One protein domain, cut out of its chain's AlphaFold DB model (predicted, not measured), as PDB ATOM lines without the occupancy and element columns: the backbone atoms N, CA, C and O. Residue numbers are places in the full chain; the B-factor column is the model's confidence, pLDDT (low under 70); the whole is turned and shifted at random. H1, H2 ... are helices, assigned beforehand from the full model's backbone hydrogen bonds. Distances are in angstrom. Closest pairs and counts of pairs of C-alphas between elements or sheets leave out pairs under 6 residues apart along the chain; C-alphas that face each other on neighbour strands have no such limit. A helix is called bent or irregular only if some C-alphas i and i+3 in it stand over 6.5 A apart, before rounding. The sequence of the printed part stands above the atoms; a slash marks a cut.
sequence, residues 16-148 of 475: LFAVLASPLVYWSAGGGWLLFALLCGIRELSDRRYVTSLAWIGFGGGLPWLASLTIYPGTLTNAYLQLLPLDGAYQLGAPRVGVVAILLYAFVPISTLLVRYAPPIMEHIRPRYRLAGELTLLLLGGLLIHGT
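AT A GLANCE: This is residues 16 to 148 of the 475 residues of an uncharacterized protein of Candidatus Latescibacteria bacterium (UniProt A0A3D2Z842). Three long helices, H2, H1b and H5, lie side by side in a flat row with H1b in the middle; H7 folds back along H5, and H1a, first arm of the bent helix H1, folds back over H1b. H3 and H4 sit at one end between H2 and H5, and residues 123 to 129 stick out at the other. The printed part has 133 residues with seven named helices, H1 to H7, and no named strand: all helix. It is only just loose, close to compact, with a radius of gyration of the C-alphas of 17.0 A and spans of 54 by 39 by 20 A.

HOW THE PARTS SIT: H1, residues 16 to 46, was assigned as one helix by its hydrogen bonds but is bent, with C-alphas 28 and 31 9.4 A apart. Arm H1a, residues 16 to 28, is irregular, with C-alphas 20 and 23 6.9 A apart; its residues 22 to 26 alone touch arm H1b, residues 31 to 46, closest at the C-alphas of Tyr 26 and Trp 33, 5.0 A. H2, residues 50 to 70, touches H1b as a helical hairpin, closest at the C-alphas of Gly 41 and Ser 53, 4.2 A. H3, residues 76 to 81, touches H1b, closest at the C-alphas of Gly 31 and Tyr 80, 4.7 A. H5, residues 95 to 117, touches H1b at a shallow tilt of 16 degrees, the same way, closest at the C-alphas of Leu 39 and Pro 109, 6.1 A. H4, residues 88 to 91, and H5 only just touch, only at the corner, with 3 pairs of C-alphas within 8 A. H6, residues 119 to 122, and H5 meet only through their link. H7, residues 127 to 148, touches H5 at a shallow tilt of 9 degrees, opposite ways, closest at the C-alphas of Ser 111 and Leu 137, 7.4 A. Every O i to N i+4 pair is within hydrogen-bond range in H3 and H7, against 7 of 9 in H1a, 11 of 12 in H1b, 15 of 17 in H2 and 17 of 19 in H5; H4 and H6 are too short.

IN THESE COORDINATES: H1a begins at C-alpha 16 (9.941, -38.106, -61.759), and H7 ends at C-alpha 148 (21.196, -11.322, -41.619). H1b is 23.9 A long, H2 30.1 A, H5 32.3 A and H7 31.7 A.

THE WHOLE: The farthest C-alphas, of Pro 73 and His 124, are 54.0 A apart. The printed part has no cut and no long link. Confidence is under 70 at residues 70 to 74, 85 to 98, 117 to 130 and 147 to 148.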
ATOM      1  N   LEU A  16       9.471 -38.413 -60.411       80.81
ATOM      2  CA  LEU A  16       9.941 -38.106 -61.759       80.81
ATOM      3  C   LEU A  16      10.255 -36.615 -61.927       80.81
ATOM      4  O   LEU A  16      11.331 -36.273 -62.404       80.81
ATOM      5  N   PHE A  17       9.357 -35.725 -61.491       82.38
ATOM      6  CA  PHE A  17       9.600 -34.283 -61.523       82.38
ATOM      7  C   PHE A  17      10.849 -33.895 -60.724       82.38
ATOM      8  O   PHE A  17      11.687 -33.151 -61.222       82.38
ATOM      9  N   ALA A  18      11.003 -34.425 -59.509       79.81
ATOM     10  CA  ALA A  18      12.159 -34.132 -58.671       79.81
ATOM     11  C   ALA A  18      13.465 -34.622 -59.319       79.81
ATOM     12  O   ALA A  18      14.446 -33.883 -59.319       79.81
ATOM     13  N   VAL A  19      13.475 -35.813 -59.931       83.88
ATOM     14  CA  VAL A  19      14.644 -36.340 -60.658       83.88
ATOM     15  C   VAL A  19      14.978 -35.461 -61.865       83.88
ATOM     16  O   VAL A  19      16.135 -35.094 -62.046       83.88
ATOM     17  N   LEU A  20      13.978 -35.045 -62.647       84.94
ATOM     18  CA  LEU A  20      14.181 -34.148 -63.792       84.94
ATOM     19  C   LEU A  20      14.653 -32.746 -63.373       84.94
ATOM     20  O   LEU A  20      15.440 -32.128 -64.084       84.94
ATOM     21  N   ALA A  21      14.216 -32.252 -62.214       83.19
ATOM     22  CA  ALA A  21      14.658 -30.973 -61.661       83.19
ATOM     23  C   ALA A  21      16.069 -31.039 -61.048       83.19
ATOM     24  O   ALA A  21      16.705 -30.005 -60.859       83.19
ATOM     25  N   SER A  22      16.579 -32.234 -60.743       85.12
ATOM     26  CA  SER A  22      17.816 -32.415 -59.976       85.12
ATOM     27  C   SER A  22      19.068 -31.828 -60.638       85.12
ATOM     28  O   SER A  22      19.803 -31.119 -59.949       85.12
ATOM     29  N   PRO A  23      19.303 -32.002 -61.957       82.81
ATOM     30  CA  PRO A  23      20.414 -31.336 -62.633       82.81
ATOM     31  C   PRO A  23      20.327 -29.809 -62.542       82.81
ATOM     32  O   PRO A  23      21.336 -29.151 -62.313       82.81
ATOM     33  N   LEU A  24      19.122 -29.240 -62.663       83.81
ATOM     34  CA  LEU A  24      18.899 -27.794 -62.583       83.81
ATOM     35  C   LEU A  24      19.143 -27.257 -61.163       83.81
ATOM     36  O   LEU A  24      19.761 -26.206 -60.991       83.81
ATOM     37  N   VAL A  25      18.683 -27.982 -60.139       85.12
ATOM     38  CA  VAL A  25      18.910 -27.629 -58.729       85.12
ATOM     39  C   VAL A  25      20.396 -27.707 -58.392       85.12
ATOM     40  O   VAL A  25      20.931 -26.762 -57.823       85.12
ATOM     41  N   TYR A  26      21.084 -28.781 -58.780       85.88
ATOM     42  CA  TYR A  26      22.526 -28.897 -58.558       85.88
ATOM     43  C   TYR A  26      23.310 -27.810 -59.293       85.88
ATOM     44  O   TYR A  26      24.198 -27.191 -58.719       85.88
ATOM     45  N   TRP A  27      22.938 -27.505 -60.536       78.94
ATOM     46  CA  TRP A  27      23.620 -26.474 -61.310       78.94
ATOM     47  C   TRP A  27      23.430 -25.062 -60.737       78.94
ATOM     48  O   TRP A  27      24.345 -24.245 -60.800       78.94
ATOM     49  N   SER A  28      22.266 -24.773 -60.149       76.50
ATOM     50  CA  SER A  28      21.967 -23.461 -59.556       76.50
ATOM     51  C   SER A  28      22.443 -23.305 -58.109       76.50
ATOM     52  O   SER A  28      22.827 -22.205 -57.717       76.50
ATOM     53  N   ALA A  29      22.420 -24.378 -57.314       80.12
ATOM     54  CA  ALA A  29      22.682 -24.333 -55.875       80.12
ATOM     55  C   ALA A  29      23.999 -25.006 -55.450       80.12
ATOM     56  O   ALA A  29      24.338 -24.956 -54.264       80.12
ATOM     57  N   GLY A  30      24.726 -25.650 -56.370       83.50
ATOM     58  CA  GLY A  30      25.948 -26.399 -56.070       83.50
ATOM     59  C   GLY A  30      25.705 -27.455 -54.991       83.50
ATOM     60  O   GLY A  30      24.747 -28.230 -55.063       83.50
ATOM     61  N   GLY A  31      26.511 -27.423 -53.928       83.06
ATOM     62  CA  GLY A  31      26.370 -28.280 -52.750       83.06
ATOM     63  C   GLY A  31      25.029 -28.151 -52.016       83.06
ATOM     64  O   GLY A  31      24.613 -29.078 -51.319       83.06
ATOM     65  N   GLY A  32      24.276 -27.060 -52.224       83.62
ATOM     66  CA  GLY A  32      22.899 -26.916 -51.735       83.62
ATOM     67  C   GLY A  32      21.942 -28.005 -52.244       83.62
ATOM     68  O   GLY A  32      20.924 -28.280 -51.611       83.62
ATOM     69  N   TRP A  33      22.301 -28.702 -53.323       88.62
ATOM     70  CA  TRP A  33      21.655 -29.937 -53.767       88.62
ATOM     71  C   TRP A  33      21.521 -31.001 -52.672       88.62
ATOM     72  O   TRP A  33      20.483 -31.657 -52.581       88.62
ATOM     73  N   LEU A  34      22.532 -31.157 -51.813       88.25
ATOM     74  CA  LEU A  34      22.500 -32.142 -50.728       88.25
ATOM     75  C   LEU A  34      21.322 -31.885 -49.786       88.25
ATOM     76  O   LEU A  34      20.677 -32.825 -49.324       88.25
ATOM     77  N   LEU A  35      20.993 -30.609 -49.564       86.44
ATOM     78  CA  LEU A  35      19.831 -30.210 -48.781       86.44
ATOM     79  C   LEU A  35      18.530 -30.618 -49.471       86.44
ATOM     80  O   LEU A  35      17.637 -31.162 -48.828       86.44
ATOM     81  N   PHE A  36      18.421 -30.392 -50.781       85.62
ATOM     82  CA  PHE A  36      17.253 -30.807 -51.554       85.62
ATOM     83  C   PHE A  36      17.060 -32.329 -51.515       85.62
ATOM     84  O   PHE A  36      15.969 -32.799 -51.191       85.62
ATOM     85  N   ALA A  37      18.123 -33.099 -51.763       89.12
ATOM     86  CA  ALA A  37      18.089 -34.557 -51.696       89.12
ATOM     87  C   ALA A  37      17.699 -35.055 -50.293       89.12
ATOM     88  O   ALA A  37      16.862 -35.952 -50.166       89.12
ATOM     89  N   LEU A  38      18.226 -34.423 -49.236       88.81
ATOM     90  CA  LEU A  38      17.850 -34.705 -47.850       88.81
ATOM     91  C   LEU A  38      16.364 -34.417 -47.591       88.81
ATOM     92  O   LEU A  38      15.679 -35.246 -46.996       88.81
ATOM     93  N   LEU A  39      15.832 -33.286 -48.065       84.81
ATOM     94  CA  LEU A  39      14.415 -32.933 -47.912       84.81
ATOM     95  C   LEU A  39      13.490 -33.903 -48.662       84.81
ATOM     96  O   LEU A  39      12.444 -34.292 -48.132       84.81
ATOM     97  N   CYS A  40      13.877 -34.338 -49.864       84.75
ATOM     98  CA  CYS A  40      13.190 -35.402 -50.599       84.75
ATOM     99  C   CYS A  40      13.224 -36.728 -49.826       84.75
ATOM    100  O   CYS A  40      12.185 -37.376 -49.677       84.75
ATOM    101  N   GLY A  41      14.380 -37.088 -49.262       86.62
ATOM    102  CA  GLY A  41      14.549 -38.268 -48.418       86.62
ATOM    103  C   GLY A  41      13.659 -38.240 -47.172       86.62
ATOM    104  O   GLY A  41      12.910 -39.193 -46.940       86.62
ATOM    105  N   ILE A  42      13.671 -37.138 -46.413       84.06
ATOM    106  CA  ILE A  42      12.833 -36.923 -45.217       84.06
ATOM    107  C   ILE A  42      11.347 -37.043 -45.574       84.06
ATOM    108  O   ILE A  42      10.557 -37.641 -44.841       84.06
ATOM    109  N   ARG A  43      10.950 -36.491 -46.724       82.06
ATOM    110  CA  ARG A  43       9.566 -36.548 -47.192       82.06
ATOM    111  C   ARG A  43       9.107 -37.973 -47.495       82.06
ATOM    112  O   ARG A  43       8.021 -38.343 -47.057       82.06
ATOM    113  N   GLU A  44       9.893 -38.745 -48.238       84.44
ATOM    114  CA  GLU A  44       9.555 -40.134 -48.577       84.44
ATOM    115  C   GLU A  44       9.586 -41.047 -47.340       84.44
ATOM    116  O   GLU A  44       8.740 -41.934 -47.200       84.44
ATOM    117  N   LEU A  45      10.490 -40.778 -46.390       83.94
ATOM    118  CA  LEU A  45      10.530 -41.462 -45.095       83.94
ATOM    119  C   LEU A  45       9.238 -41.235 -44.296       83.94
ATOM    120  O   LEU A  45       8.691 -42.172 -43.715       83.94
ATOM    121  N   SER A  46       8.714 -40.008 -44.317       76.94
ATOM    122  CA  SER A  46       7.429 -39.639 -43.707       76.94
ATOM    123  C   SER A  46       6.252 -40.410 -44.315       76.94
ATOM    124  O   SER A  46       5.299 -40.727 -43.611       76.94
ATOM    125  N   ASP A  47       6.325 -40.757 -45.600       79.00
ATOM    126  CA  ASP A  47       5.318 -41.574 -46.287       79.00
ATOM    127  C   ASP A  47       5.560 -43.093 -46.091       79.00
ATOM    128  O   ASP A  47       4.921 -43.915 -46.750       79.00
ATOM    129  N   ARG A  48       6.468 -43.473 -45.171       81.44
ATOM    130  CA  ARG A  48       6.921 -44.848 -44.868       81.44
ATOM    131  C   ARG A  48       7.545 -45.580 -46.060       81.44
ATOM    132  O   ARG A  48       7.542 -46.810 -46.118       81.44
ATOM    133  N   ARG A  49       8.104 -44.840 -47.016       82.62
ATOM    134  CA  ARG A  49       8.771 -45.395 -48.199       82.62
ATOM    135  C   ARG A  49      10.283 -45.405 -47.993       82.62
ATOM    136  O   ARG A  49      11.022 -44.587 -48.531       82.62
ATOM    137  N   TYR A  50      10.749 -46.352 -47.186       85.12
ATOM    138  CA  TYR A  50      12.159 -46.442 -46.789       85.12
ATOM    139  C   TYR A  50      13.110 -46.609 -47.983       85.12
ATOM    140  O   TYR A  50      14.154 -45.967 -48.035       85.12
ATOM    141  N   VAL A  51      12.719 -47.411 -48.979       85.50
ATOM    142  CA  VAL A  51      13.545 -47.668 -50.171       85.50
ATOM    143  C   VAL A  51      13.711 -46.412 -51.028       85.50
ATOM    144  O   VAL A  51      14.825 -46.106 -51.442       85.50
ATOM    145  N   THR A  52      12.640 -45.648 -51.269       83.25
ATOM    146  CA  THR A  52      12.735 -44.406 -52.058       83.25
ATOM    147  C   THR A  52      13.469 -43.314 -51.289       83.25
ATOM    148  O   THR A  52      14.209 -42.546 -51.894       83.25
ATOM    149  N   SER A  53      13.329 -43.270 -49.961       85.38
ATOM    150  CA  SER A  53      14.109 -42.369 -49.106       85.38
ATOM    151  C   SER A  53      15.613 -42.653 -49.193       85.38
ATOM    152  O   SER A  53      16.395 -41.742 -49.464       85.38
ATOM    153  N   LEU A  54      16.018 -43.922 -49.058       88.44
ATOM    154  CA  LEU A  54      17.416 -44.332 -49.224       88.44
ATOM    155  C   LEU A  54      17.925 -44.054 -50.641       88.44
ATOM    156  O   LEU A  54      19.051 -43.587 -50.799       88.44
ATOM    157  N   ALA A  55      17.090 -44.270 -51.662       88.50
ATOM    158  CA  ALA A  55      17.432 -43.939 -53.041       88.50
ATOM    159  C   ALA A  55      17.701 -42.436 -53.223       88.50
ATOM    160  O   ALA A  55      18.662 -42.081 -53.896       88.50
ATOM    161  N   TRP A  56      16.923 -41.551 -52.586       88.75
ATOM    162  CA  TRP A  56      17.173 -40.105 -52.607       88.75
ATOM    163  C   TRP A  56      18.477 -39.712 -51.919       88.75
ATOM    164  O   TRP A  56      19.194 -38.861 -52.437       88.75
ATOM    165  N   ILE A  57      18.814 -40.338 -50.789       88.12
ATOM    166  CA  ILE A  57      20.090 -40.095 -50.101       88.12
ATOM    167  C   ILE A  57      21.260 -40.572 -50.973       88.12
ATOM    168  O   ILE A  57      22.220 -39.829 -51.181       88.12
ATOM    169  N   GLY A  58      21.153 -41.775 -51.546       90.06
ATOM    170  CA  GLY A  58      22.145 -42.317 -52.475       90.06
ATOM    171  C   GLY A  58      22.305 -41.454 -53.728       90.06
ATOM    172  O   GLY A  58      23.425 -41.168 -54.139       90.06
ATOM    173  N   PHE A  59      21.204 -40.961 -54.293       89.00
ATOM    174  CA  PHE A  59      21.210 -40.038 -55.428       89.00
ATOM    175  C   PHE A  59      21.798 -38.668 -55.061       89.00
ATOM    176  O   PHE A  59      22.556 -38.088 -55.837       89.00
ATOM    177  N   GLY A  60      21.521 -38.193 -53.844       87.94
ATOM    178  CA  GLY A  60      22.128 -37.005 -53.253       87.94
ATOM    179  C   GLY A  60      23.651 -37.085 -53.241       87.94
ATOM    180  O   GLY A  60      24.311 -36.144 -53.675       87.94
ATOM    181  N   GLY A  61      24.198 -38.228 -52.821       88.62
ATOM    182  CA  GLY A  61      25.634 -38.499 -52.846       88.62
ATOM    183  C   GLY A  61      26.193 -38.759 -54.249       88.62
ATOM    184  O   GLY A  61      27.283 -38.293 -54.563       88.62
ATOM    185  N   GLY A  62      25.463 -39.475 -55.103       89.25
ATOM    186  CA  GLY A  62      25.948 -39.915 -56.413       89.25
ATOM    187  C   GLY A  62      26.019 -38.811 -57.469       89.25
ATOM    188  O   GLY A  62      26.932 -38.817 -58.288       89.25
ATOM    189  N   LEU A  63      25.093 -37.847 -57.456       87.88
ATOM    190  CA  LEU A  63      25.023 -36.810 -58.490       87.88
ATOM    191  C   LEU A  63      26.238 -35.853 -58.487       87.88
ATOM    192  O   LEU A  63      26.816 -35.667 -59.558       87.88
ATOM    193  N   PRO A  64      26.703 -35.304 -57.343       87.88
ATOM    194  CA  PRO A  64      27.936 -34.515 -57.296       87.88
ATOM    195  C   PRO A  64      29.175 -35.309 -57.726       87.88
ATOM    196  O   PRO A  64      30.014 -34.800 -58.468       87.88
ATOM    197  N   TRP A  65      29.264 -36.583 -57.329       87.69
ATOM    198  CA  TRP A  65      30.342 -37.473 -57.763       87.69
ATOM    199  C   TRP A  65      30.339 -37.659 -59.286       87.69
ATOM    200  O   TRP A  65      31.364 -37.444 -59.927       87.69
ATOM    201  N   LEU A  66      29.185 -37.943 -59.896       85.44
ATOM    202  CA  LEU A  66      29.055 -38.029 -61.357       85.44
ATOM    203  C   LEU A  66      29.393 -36.701 -62.053       85.44
ATOM    204  O   LEU A  66      30.040 -36.696 -63.102       85.44
ATOM    205  N   ALA A  67      28.988 -35.571 -61.470       80.12
ATOM    206  CA  ALA A  67      29.307 -34.250 -62.000       80.12
ATOM    207  C   ALA A  67      30.820 -33.962 -61.980       80.12
ATOM    208  O   ALA A  67      31.335 -33.379 -62.938       80.12
ATOM    209  N   SER A  68      31.534 -34.425 -60.945       78.75
ATOM    210  CA  SER A  68      32.997 -34.302 -60.846       78.75
ATOM    211  C   SER A  68      33.750 -35.075 -61.936       78.75
ATOM    212  O   SER A  68      34.863 -34.709 -62.295       78.75
ATOM    213  N   LEU A  69      33.134 -36.116 -62.506       77.06
ATOM    214  CA  LEU A  69      33.731 -36.923 -63.575       77.06
ATOM    215  C   LEU A  69      33.520 -36.337 -64.976       77.06
ATOM    216  O   LEU A  69      34.205 -36.740 -65.913       77.06
ATOM    217  N   THR A  70      32.541 -35.446 -65.151       67.94
ATOM    218  CA  THR A  70      31.989 -35.141 -66.482       67.94
ATOM    219  C   THR A  70      32.031 -33.668 -66.868       67.94
ATOM    220  O   THR A  70      32.306 -33.366 -68.027       67.94
ATOM    221  N   ILE A  71      31.725 -32.746 -65.947       60.00
ATOM    222  CA  ILE A  71      31.351 -31.367 -66.319       60.00
ATOM    223  C   ILE A  71      32.190 -30.307 -65.601       60.00
ATOM    224  O   ILE A  71      32.423 -29.242 -66.170       60.00
ATOM    225  N   TYR A  72      32.668 -30.578 -64.383       60.28
ATOM    226  CA  TYR A  72      33.407 -29.592 -63.598       60.28
ATOM    227  C   TYR A  72      34.900 -29.920 -63.552       60.28
ATOM    228  O   TYR A  72      35.270 -30.955 -62.999       60.28
ATOM    229  N   PRO A  73      35.776 -29.056 -64.087       55.41
ATOM    230  CA  PRO A  73      37.165 -29.081 -63.684       55.41
ATOM    231  C   PRO A  73      37.168 -28.536 -62.238       55.41
ATOM    232  O   PRO A  73      36.702 -27.438 -61.948       55.41
ATOM    233  N   GLY A  74      37.418 -29.419 -61.277       62.09
ATOM    234  CA  GLY A  74      37.230 -29.126 -59.861       62.09
ATOM    235  C   GLY A  74      37.524 -30.349 -59.006       62.09
ATOM    236  O   GLY A  74      37.393 -31.487 -59.455       62.09
ATOM    237  N   THR A  75      37.958 -30.130 -57.768       71.62
ATOM    238  CA  THR A  75      38.196 -31.226 -56.823       71.62
ATOM    239  C   THR A  75      36.873 -31.876 -56.416       71.62
ATOM    240  O   THR A  75      35.815 -31.239 -56.440       71.62
ATOM    241  N   LEU A  76      36.925 -33.138 -55.978       78.69
ATOM    242  CA  LEU A  76      35.760 -33.831 -55.418       78.69
ATOM    243  C   LEU A  76      35.104 -32.996 -54.305       78.69
ATOM    244  O   LEU A  76      33.886 -32.885 -54.244       78.69
ATOM    245  N   THR A  77      35.919 -32.341 -53.478       77.88
ATOM    246  CA  THR A  77      35.473 -31.426 -52.424       77.88
ATOM    247  C   THR A  77      34.588 -30.303 -52.964       77.88
ATOM    248  O   THR A  77      33.522 -30.056 -52.402       77.88
ATOM    249  N   ASN A  78      34.970 -29.665 -54.074       76.50
ATOM    250  CA  ASN A  78      34.188 -28.582 -54.673       76.50
ATOM    251  C   ASN A  78      32.829 -29.079 -55.175       76.50
ATOM    252  O   ASN A  78      31.827 -28.413 -54.946       76.50
ATOM    253  N   ALA A  79      32.757 -30.275 -55.765       82.62
ATOM    254  CA  ALA A  79      31.482 -30.832 -56.220       82.62
ATOM    255  C   ALA A  79      30.442 -30.948 -55.083       82.62
ATOM    256  O   ALA A  79      29.250 -30.744 -55.304       82.62
ATOM    257  N   TYR A  80      30.881 -31.222 -53.850       84.69
ATOM    258  CA  TYR A  80      29.985 -31.322 -52.692       84.69
ATOM    259  C   TYR A  80      29.809 -30.018 -51.915       84.69
ATOM    260  O   TYR A  80      28.726 -29.785 -51.383       84.69
ATOM    261  N   LEU A  81      30.860 -29.206 -51.784       82.00
ATOM    262  CA  LEU A  81      30.887 -28.080 -50.845       82.00
ATOM    263  C   LEU A  81      30.708 -26.712 -51.497       82.00
ATOM    264  O   LEU A  81      30.386 -25.760 -50.792       82.00
ATOM    265  N   GLN A  82      30.874 -26.591 -52.813       76.88
ATOM    266  CA  GLN A  82      30.764 -25.303 -53.491       76.88
ATOM    267  C   GLN A  82      29.381 -24.678 -53.250       76.88
ATOM    268  O   GLN A  82      28.357 -25.353 -53.364       76.88
ATOM    269  N   LEU A  83      29.354 -23.383 -52.913       74.06
ATOM    270  CA  LEU A  83      28.154 -22.617 -52.522       74.06
ATOM    271  C   LEU A  83      27.488 -23.037 -51.198       74.06
ATOM    272  O   LEU A  83      26.512 -22.397 -50.796       74.06
ATOM    273  N   LEU A  84      28.000 -24.043 -50.482       76.44
ATOM    274  CA  LEU A  84      27.609 -24.259 -49.090       76.44
ATOM    275  C   LEU A  84      28.321 -23.249 -48.183       76.44
ATOM    276  O   LEU A  84      29.442 -22.829 -48.469       76.44
ATOM    277  N   PRO A  85      27.736 -22.918 -47.021       66.69
ATOM    278  CA  PRO A  85      28.385 -22.065 -46.022       66.69
ATOM    279  C   PRO A  85      29.628 -22.697 -45.368       66.69
ATOM    280  O   PRO A  85      30.251 -22.095 -44.498       66.69
ATOM    281  N   LEU A  86      29.975 -23.915 -45.790       63.59
ATOM    282  CA  LEU A  86      31.168 -24.664 -45.416       63.59
ATOM    283  C   LEU A  86      32.316 -24.488 -46.426       63.59
ATOM    284  O   LEU A  86      33.424 -24.929 -46.139       63.59
ATOM    285  N   ASP A  87      32.062 -23.864 -47.581       64.75
ATOM    286  CA  ASP A  87      33.085 -23.544 -48.576       64.75
ATOM    287  C   ASP A  87      34.089 -22.524 -48.008       64.75
ATOM    288  O   ASP A  87      33.723 -21.611 -47.257       64.75
ATOM    289  N   GLY A  88      35.359 -22.649 -48.397       53.38
ATOM    290  CA  GLY A  88      36.460 -21.810 -47.919       53.38
ATOM    291  C   GLY A  88      36.211 -20.313 -48.127       53.38
ATOM    292  O   GLY A  88      36.686 -19.500 -47.342       53.38
ATOM    293  N   ALA A  89      35.389 -19.931 -49.109       52.38
ATOM    294  CA  ALA A  89      34.969 -18.545 -49.324       52.38
ATOM    295  C   ALA A  89      34.136 -17.954 -48.163       52.38
ATOM    296  O   ALA A  89      34.282 -16.773 -47.855       52.38
ATOM    297  N   TYR A  90      33.295 -18.754 -47.492       50.41
ATOM    298  CA  TYR A  90      32.552 -18.328 -46.295       50.41
ATOM    299  C   TYR A  90      33.426 -18.344 -45.038       50.41
ATOM    300  O   TYR A  90      33.227 -17.514 -44.151       50.41
ATOM    301  N   GLN A  91      34.396 -19.264 -44.973       42.72
ATOM    302  CA  GLN A  91      35.330 -19.395 -43.849       42.72
ATOM    303  C   GLN A  91      36.436 -18.326 -43.856       42.72
ATOM    304  O   GLN A  91      36.862 -17.893 -42.792       42.72
ATOM    305  N   LEU A  92      36.862 -17.872 -45.041       43.56
ATOM    306  CA  LEU A  92      37.735 -16.703 -45.230       43.56
ATOM    307  C   LEU A  92      36.968 -15.376 -45.084       43.56
ATOM    308  O   LEU A  92      37.572 -14.328 -44.869       43.56
ATOM    309  N   GLY A  93      35.638 -15.414 -45.211       52.06
ATOM    310  CA  GLY A  93      34.743 -14.299 -44.914       52.06
ATOM    311  C   GLY A  93      34.462 -14.133 -43.415       52.06
ATOM    312  O   GLY A  93      35.071 -14.764 -42.557       52.06
ATOM    313  N   ALA A  94      33.506 -13.265 -43.069       54.38
ATOM    314  CA  ALA A  94      33.126 -13.047 -41.675       54.38
ATOM    315  C   ALA A  94      32.506 -14.334 -41.074       54.38
ATOM    316  O   ALA A  94      31.400 -14.705 -41.478       54.38
ATOM    317  N   PRO A  95      33.117 -14.976 -40.056       60.47
ATOM    318  CA  PRO A  95      32.692 -16.293 -39.555       60.47
ATOM    319  C   PRO A  95      31.249 -16.313 -39.032       60.47
ATOM    320  O   PRO A  95      30.567 -17.334 -39.086       60.47
ATOM    321  N   ARG A  96      30.733 -15.158 -38.595       62.91
ATOM    322  CA  ARG A  96      29.326 -14.985 -38.198       62.91
ATOM    323  C   ARG A  96      28.351 -15.249 -39.349       62.91
ATOM    324  O   ARG A  96      27.301 -15.833 -39.115       62.91
ATOM    325  N   VAL A  97      28.701 -14.857 -40.576       64.31
ATOM    326  CA  VAL A  97      27.882 -15.094 -41.775       64.31
ATOM    327  C   VAL A  97      27.869 -16.580 -42.117       64.31
ATOM    328  O   VAL A  97      26.805 -17.118 -42.405       64.31
ATOM    329  N   GLY A  98      29.014 -17.262 -41.998       68.12
ATOM    330  CA  GLY A  98      29.101 -18.717 -42.148       68.12
ATOM    331  C   GLY A  98      28.210 -19.453 -41.145       68.12
ATOM    332  O   GLY A  98      27.389 -20.273 -41.542       68.12
ATOM    333  N   VAL A  99      28.280 -19.097 -39.856       71.69
ATOM    334  CA  VAL A  99      27.428 -19.691 -38.806       71.69
ATOM    335  C   VAL A  99      25.943 -19.444 -39.075       71.69
ATOM    336  O   VAL A  99      25.144 -20.373 -39.024       71.69
ATOM    337  N   VAL A 100      25.561 -18.210 -39.403       71.19
ATOM    338  CA  VAL A 100      24.179 -17.864 -39.756       71.19
ATOM    339  C   VAL A 100      23.690 -18.656 -40.963       71.19
ATOM    340  O   VAL A 100      22.579 -19.181 -40.951       71.19
ATOM    341  N   ALA A 101      24.505 -18.755 -42.009       72.88
ATOM    342  CA  ALA A 101      24.142 -19.493 -43.202       72.88
ATOM    343  C   ALA A 101      24.024 -20.996 -42.898       72.88
ATOM    344  O   ALA A 101      23.064 -21.617 -43.340       72.88
ATOM    345  N   ILE A 102      24.896 -21.570 -42.059       77.31
ATOM    346  CA  ILE A 102      24.736 -22.943 -41.548       77.31
ATOM    347  C   ILE A 102      23.394 -23.095 -40.820       77.31
ATOM    348  O   ILE A 102      22.664 -24.048 -41.092       77.31
ATOM    349  N   LEU A 103      23.030 -22.152 -39.943       75.94
ATOM    350  CA  LEU A 103      21.743 -22.171 -39.240       75.94
ATOM    351  C   LEU A 103      20.556 -22.097 -40.209       75.94
ATOM    352  O   LEU A 103      19.604 -22.852 -40.044       75.94
ATOM    353  N   LEU A 104      20.615 -21.252 -41.242       75.69
ATOM    354  CA  LEU A 104      19.576 -21.152 -42.276       75.69
ATOM    355  C   LEU A 104      19.451 -22.444 -43.099       75.69
ATOM    356  O   LEU A 104      18.338 -22.914 -43.338       75.69
ATOM    357  N   TYR A 105      20.575 -23.052 -43.487       77.69
ATOM    358  CA  TYR A 105      20.585 -24.332 -44.199       77.69
ATOM    359  C   TYR A 105      20.062 -25.476 -43.321       77.69
ATOM    360  O   TYR A 105      19.352 -26.345 -43.820       77.69
ATOM    361  N   ALA A 106      20.347 -25.468 -42.015       80.44
ATOM    362  CA  ALA A 106      19.834 -26.453 -41.064       80.44
ATOM    363  C   ALA A 106      18.358 -26.215 -40.690       80.44
ATOM    364  O   ALA A 106      17.629 -27.165 -40.395       80.44
ATOM    365  N   PHE A 107      17.886 -24.966 -40.737       80.38
ATOM    366  CA  PHE A 107      16.529 -24.589 -40.340       80.38
ATOM    367  C   PHE A 107      15.457 -25.313 -41.161       80.38
ATOM    368  O   PHE A 107      14.476 -25.804 -40.603       80.38
ATOM    369  N   VAL A 108      15.640 -25.433 -42.477       78.00
ATOM    370  CA  VAL A 108      14.663 -26.076 -43.373       78.00
ATOM    371  C   VAL A 108      14.474 -27.576 -43.062       78.00
ATOM    372  O   VAL A 108      13.343 -27.984 -42.797       78.00
ATOM    373  N   PRO A 109      15.514 -28.431 -43.015       81.62
ATOM    374  CA  PRO A 109      15.342 -29.846 -42.702       81.62
ATOM    375  C   PRO A 109      14.853 -30.056 -41.266       81.62
ATOM    376  O   PRO A 109      13.940 -30.853 -41.063       81.62
ATOM    377  N   ILE A 110      15.354 -29.292 -40.288       81.88
ATOM    378  CA  ILE A 110      14.902 -29.393 -38.891       81.88
ATOM    379  C   ILE A 110      13.421 -29.017 -38.766       81.88
ATOM    380  O   ILE A 110      12.648 -29.775 -38.186       81.88
ATOM    381  N   SER A 111      12.989 -27.896 -39.352       74.81
ATOM    382  CA  SER A 111      11.578 -27.485 -39.318       74.81
ATOM    383  C   SER A 111      10.670 -28.502 -40.015       74.81
ATOM    384  O   SER A 111       9.609 -28.832 -39.485       74.81
ATOM    385  N   THR A 112      11.091 -29.082 -41.146       75.19
ATOM    386  CA  THR A 112      10.306 -30.139 -41.807       75.19
ATOM    387  C   THR A 112      10.212 -31.424 -40.986       75.19
ATOM    388  O   THR A 112       9.144 -32.041 -40.965       75.19
ATOM    389  N   LEU A 113      11.276 -31.814 -40.278       79.56
ATOM    390  CA  LEU A 113      11.257 -32.951 -39.358       79.56
ATOM    391  C   LEU A 113      10.329 -32.685 -38.172       79.56
ATOM    392  O   LEU A 113       9.485 -33.526 -37.870       79.56
ATOM    393  N   LEU A 114      10.424 -31.505 -37.552       74.00
ATOM    394  CA  LEU A 114       9.574 -31.111 -36.427       74.00
ATOM    395  C   LEU A 114       8.091 -31.117 -36.816       74.00
ATOM    396  O   LEU A 114       7.293 -31.765 -36.149       74.00
ATOM    397  N   VAL A 115       7.718 -30.486 -37.933       71.31
ATOM    398  CA  VAL A 115       6.316 -30.445 -38.395       71.31
ATOM    399  C   VAL A 115       5.761 -31.846 -38.685       71.31
ATOM    400  O   VAL A 115       4.571 -32.089 -38.483       71.31
ATOM    401  N   ARG A 116       6.595 -32.778 -39.166       70.25
ATOM    402  CA  ARG A 116       6.141 -34.108 -39.608       70.25
ATOM    403  C   ARG A 116       6.213 -35.202 -38.552       70.25
ATOM    404  O   ARG A 116       5.392 -36.110 -38.612       70.25
ATOM    405  N   TYR A 117       7.159 -35.133 -37.618       69.25
ATOM    406  CA  TYR A 117       7.407 -36.181 -36.617       69.25
ATOM    407  C   TYR A 117       7.056 -35.779 -35.174       69.25
ATOM    408  O   TYR A 117       6.974 -36.655 -34.318       69.25
ATOM    409  N   ALA A 118       6.694 -34.516 -34.912       63.84
ATOM    410  CA  ALA A 118       5.984 -34.127 -33.688       63.84
ATOM    411  C   ALA A 118       4.484 -34.553 -33.539       63.84
ATOM    412  O   ALA A 118       3.925 -34.279 -32.472       63.84
ATOM    413  N   PRO A 119       3.782 -35.230 -34.490       55.94
ATOM    414  CA  PRO A 119       2.360 -35.566 -34.359       55.94
ATOM    415  C   PRO A 119       1.892 -36.320 -33.109       55.94
ATOM    416  O   PRO A 119       0.800 -35.973 -32.670       55.94
ATOM    417  N   PRO A 120       2.622 -37.260 -32.469       55.53
ATOM    418  CA  PRO A 120       2.064 -37.928 -31.286       55.53
ATOM    419  C   PRO A 120       1.782 -36.955 -30.120       55.53
ATOM    420  O   PRO A 120       0.986 -37.266 -29.243       55.53
ATOM    421  N   ILE A 121       2.369 -35.750 -30.140       55.12
ATOM    422  CA  ILE A 121       2.110 -34.653 -29.188       55.12
ATOM    423  C   ILE A 121       1.105 -33.624 -29.767       55.12
ATOM    424  O   ILE A 121       0.404 -32.939 -29.026       55.12
ATOM    425  N   MET A 122       0.992 -33.527 -31.097       51.00
ATOM    426  CA  MET A 122       0.201 -32.527 -31.835       51.00
ATOM    427  C   MET A 122      -1.170 -33.017 -32.343       51.00
ATOM    428  O   MET A 122      -1.965 -32.195 -32.791       51.00
ATOM    429  N   GLU A 123      -1.498 -34.310 -32.264       54.25
ATOM    430  CA  GLU A 123      -2.803 -34.858 -32.694       54.25
ATOM    431  C   GLU A 123      -4.006 -34.276 -31.921       54.25
ATOM    432  O   GLU A 123      -5.118 -34.239 -32.442       54.25
ATOM    433  N   HIS A 124      -3.781 -33.729 -30.721       56.19
ATOM    434  CA  HIS A 124      -4.802 -33.051 -29.908       56.19
ATOM    435  C   HIS A 124      -4.978 -31.556 -30.246       56.19
ATOM    436  O   HIS A 124      -5.817 -30.863 -29.661       56.19
ATOM    437  N   ILE A 125      -4.187 -31.023 -31.178       56.22
ATOM    438  CA  ILE A 125      -4.098 -29.593 -31.460       56.22
ATOM    439  C   ILE A 125      -4.945 -29.252 -32.701       56.22
ATOM    440  O   ILE A 125      -4.738 -29.772 -33.794       56.22
ATOM    441  N   ARG A 126      -5.925 -28.346 -32.544       61.88
ATOM    442  CA  ARG A 126      -6.840 -27.911 -33.626       61.88
ATOM    443  C   ARG A 126      -6.078 -27.403 -34.871       61.88
ATOM    444  O   ARG A 126      -5.064 -26.723 -34.708       61.88
ATOM    445  N   PRO A 127      -6.618 -27.573 -36.098       67.81
ATOM    446  CA  PRO A 127      -5.947 -27.210 -37.359       67.81
ATOM    447  C   PRO A 127      -5.459 -25.751 -37.434       67.81
ATOM    448  O   PRO A 127      -4.424 -25.478 -38.038       67.81
ATOM    449  N   ARG A 128      -6.139 -24.820 -36.751       62.38
ATOM    450  CA  ARG A 128      -5.717 -23.410 -36.627       62.38
ATOM    451  C   ARG A 128      -4.339 -23.218 -35.979       62.38
ATOM    452  O   ARG A 128      -3.616 -22.308 -36.357       62.38
ATOM    453  N   TYR A 129      -3.959 -24.072 -35.031       63.31
ATOM    454  CA  TYR A 129      -2.673 -23.976 -34.335       63.31
ATOM    455  C   TYR A 129      -1.529 -24.597 -35.150       63.31
ATOM    456  O   TYR A 129      -0.393 -24.149 -35.040       63.31
ATOM    457  N   ARG A 130      -1.825 -25.571 -36.022       65.69
ATOM    458  CA  ARG A 130      -0.864 -26.078 -37.013       65.69
ATOM    459  C   ARG A 130      -0.502 -24.996 -38.031       65.69
ATOM    460  O   ARG A 130       0.677 -24.745 -38.248       65.69
ATOM    461  N   LEU A 131      -1.512 -24.314 -38.575       70.94
ATOM    462  CA  LEU A 131      -1.305 -23.160 -39.456       70.94
ATOM    463  C   LEU A 131      -0.516 -22.050 -38.742       70.94
ATOM    464  O   LEU A 131       0.404 -21.484 -39.320       70.94
ATOM    465  N   ALA A 132      -0.821 -21.778 -37.467       73.44
ATOM    466  CA  ALA A 132      -0.072 -20.811 -36.666       73.44
ATOM    467  C   ALA A 132       1.405 -21.209 -36.482       73.44
ATOM    468  O   ALA A 132       2.274 -20.349 -36.584       73.44
ATOM    469  N   GLY A 133       1.709 -22.493 -36.264       73.19
ATOM    470  CA  GLY A 133       3.085 -22.995 -36.185       73.19
ATOM    471  C   GLY A 133       3.852 -22.861 -37.505       73.19
ATOM    472  O   GLY A 133       4.986 -22.392 -37.511       73.19
ATOM    473  N   GLU A 134       3.216 -23.193 -38.632       71.81
ATOM    474  CA  GLU A 134       3.794 -23.026 -39.974       71.81
ATOM    475  C   GLU A 134       4.066 -21.543 -40.294       71.81
ATOM    476  O   GLU A 134       5.156 -21.199 -40.750       71.81
ATOM    477  N   LEU A 135       3.125 -20.649 -39.971       77.19
ATOM    478  CA  LEU A 135       3.304 -19.200 -40.106       77.19
ATOM    479  C   LEU A 135       4.394 -18.659 -39.175       77.19
ATOM    480  O   LEU A 135       5.156 -17.787 -39.582       77.19
ATOM    481  N   THR A 136       4.508 -19.191 -37.956       77.31
ATOM    482  CA  THR A 136       5.554 -18.803 -36.996       77.31
ATOM    483  C   THR A 136       6.936 -19.206 -37.502       77.31
ATOM    484  O   THR A 136       7.866 -18.413 -37.423       77.31
ATOM    485  N   LEU A 137       7.080 -20.405 -38.074       78.12
ATOM    486  CA  LEU A 137       8.331 -20.858 -38.686       78.12
ATOM    487  C   LEU A 137       8.691 -20.033 -39.928       78.12
ATOM    488  O   LEU A 137       9.852 -19.674 -40.103       78.12
ATOM    489  N   LEU A 138       7.707 -19.692 -40.765       78.88
ATOM    490  CA  LEU A 138       7.923 -18.827 -41.928       78.88
ATOM    491  C   LEU A 138       8.334 -17.414 -41.502       78.88
ATOM    492  O   LEU A 138       9.263 -16.845 -42.073       78.88
ATOM    493  N   LEU A 139       7.692 -16.873 -40.465       82.38
ATOM    494  CA  LEU A 139       8.031 -15.581 -39.882       82.38
ATOM    495  C   LEU A 139       9.422 -15.605 -39.239       82.38
ATOM    496  O   LEU A 139      10.192 -14.678 -39.452       82.38
ATOM    497  N   LEU A 140       9.789 -16.680 -38.534       79.69
ATOM    498  CA  LEU A 140      11.130 -16.860 -37.974       79.69
ATOM    499  C   LEU A 140      12.191 -16.948 -39.079       79.69
ATOM    500  O   LEU A 140      13.225 -16.298 -38.978       79.69
ATOM    501  N   GLY A 141      11.921 -17.683 -40.161       76.12
ATOM    502  CA  GLY A 141      12.790 -17.729 -41.339       76.12
ATOM    503  C   GLY A 141      12.937 -16.358 -42.009       76.12
ATOM    504  O   GLY A 141      14.050 -15.943 -42.322       76.12
ATOM    505  N   GLY A 142      11.835 -15.618 -42.162       78.00
ATOM    506  CA  GLY A 142      11.840 -14.251 -42.685       78.00
ATOM    507  C   GLY A 142      12.615 -13.274 -41.798       78.00
ATOM    508  O   GLY A 142      13.407 -12.487 -42.311       78.00
ATOM    509  N   LEU A 143      12.452 -13.362 -40.473       79.19
ATOM    510  CA  LEU A 143      13.208 -12.577 -39.494       79.19
ATOM    511  C   LEU A 143      14.698 -12.923 -39.510       79.19
ATOM    512  O   LEU A 143      15.521 -12.016 -39.442       79.19
ATOM    513  N   LEU A 144      15.052 -14.205 -39.644       72.06
ATOM    514  CA  LEU A 144      16.443 -14.632 -39.783       72.06
ATOM    515  C   LEU A 144      17.059 -14.080 -41.073       72.06
ATOM    516  O   LEU A 144      18.150 -13.528 -41.020       72.06
ATOM    517  N   ILE A 145      16.371 -14.155 -42.216       74.12
ATOM    518  CA  ILE A 145      16.864 -13.573 -43.478       74.12
ATOM    519  C   ILE A 145      17.008 -12.053 -43.347       74.12
ATOM    520  O   ILE A 145      18.053 -11.505 -43.684       74.12
ATOM    521  N   HIS A 146      15.991 -11.365 -42.825       74.69
ATOM    522  CA  HIS A 146      16.025  -9.913 -42.666       74.69
ATOM    523  C   HIS A 146      17.142  -9.461 -41.718       74.69
ATOM    524  O   HIS A 146      17.919  -8.577 -42.066       74.69
ATOM    525  N   GLY A 147      17.275 -10.109 -40.558       69.06
ATOM    526  CA  GLY A 147      18.305  -9.796 -39.567       69.06
ATOM    527  C   GLY A 147      19.730 -10.128 -40.016       69.06
ATOM    528  O   GLY A 147      20.684  -9.708 -39.368       69.06
ATOM    529  N   THR A 148      19.890 -10.875 -41.110       67.38
ATOM    530  CA  THR A 148      21.196 -11.322 -41.619       67.38
ATOM    531  C   THR A 148      21.559 -10.697 -42.962       67.38
ATOM    532  O   THR A 148      22.692 -10.840 -43.424       67.38
TER     533      THR A 148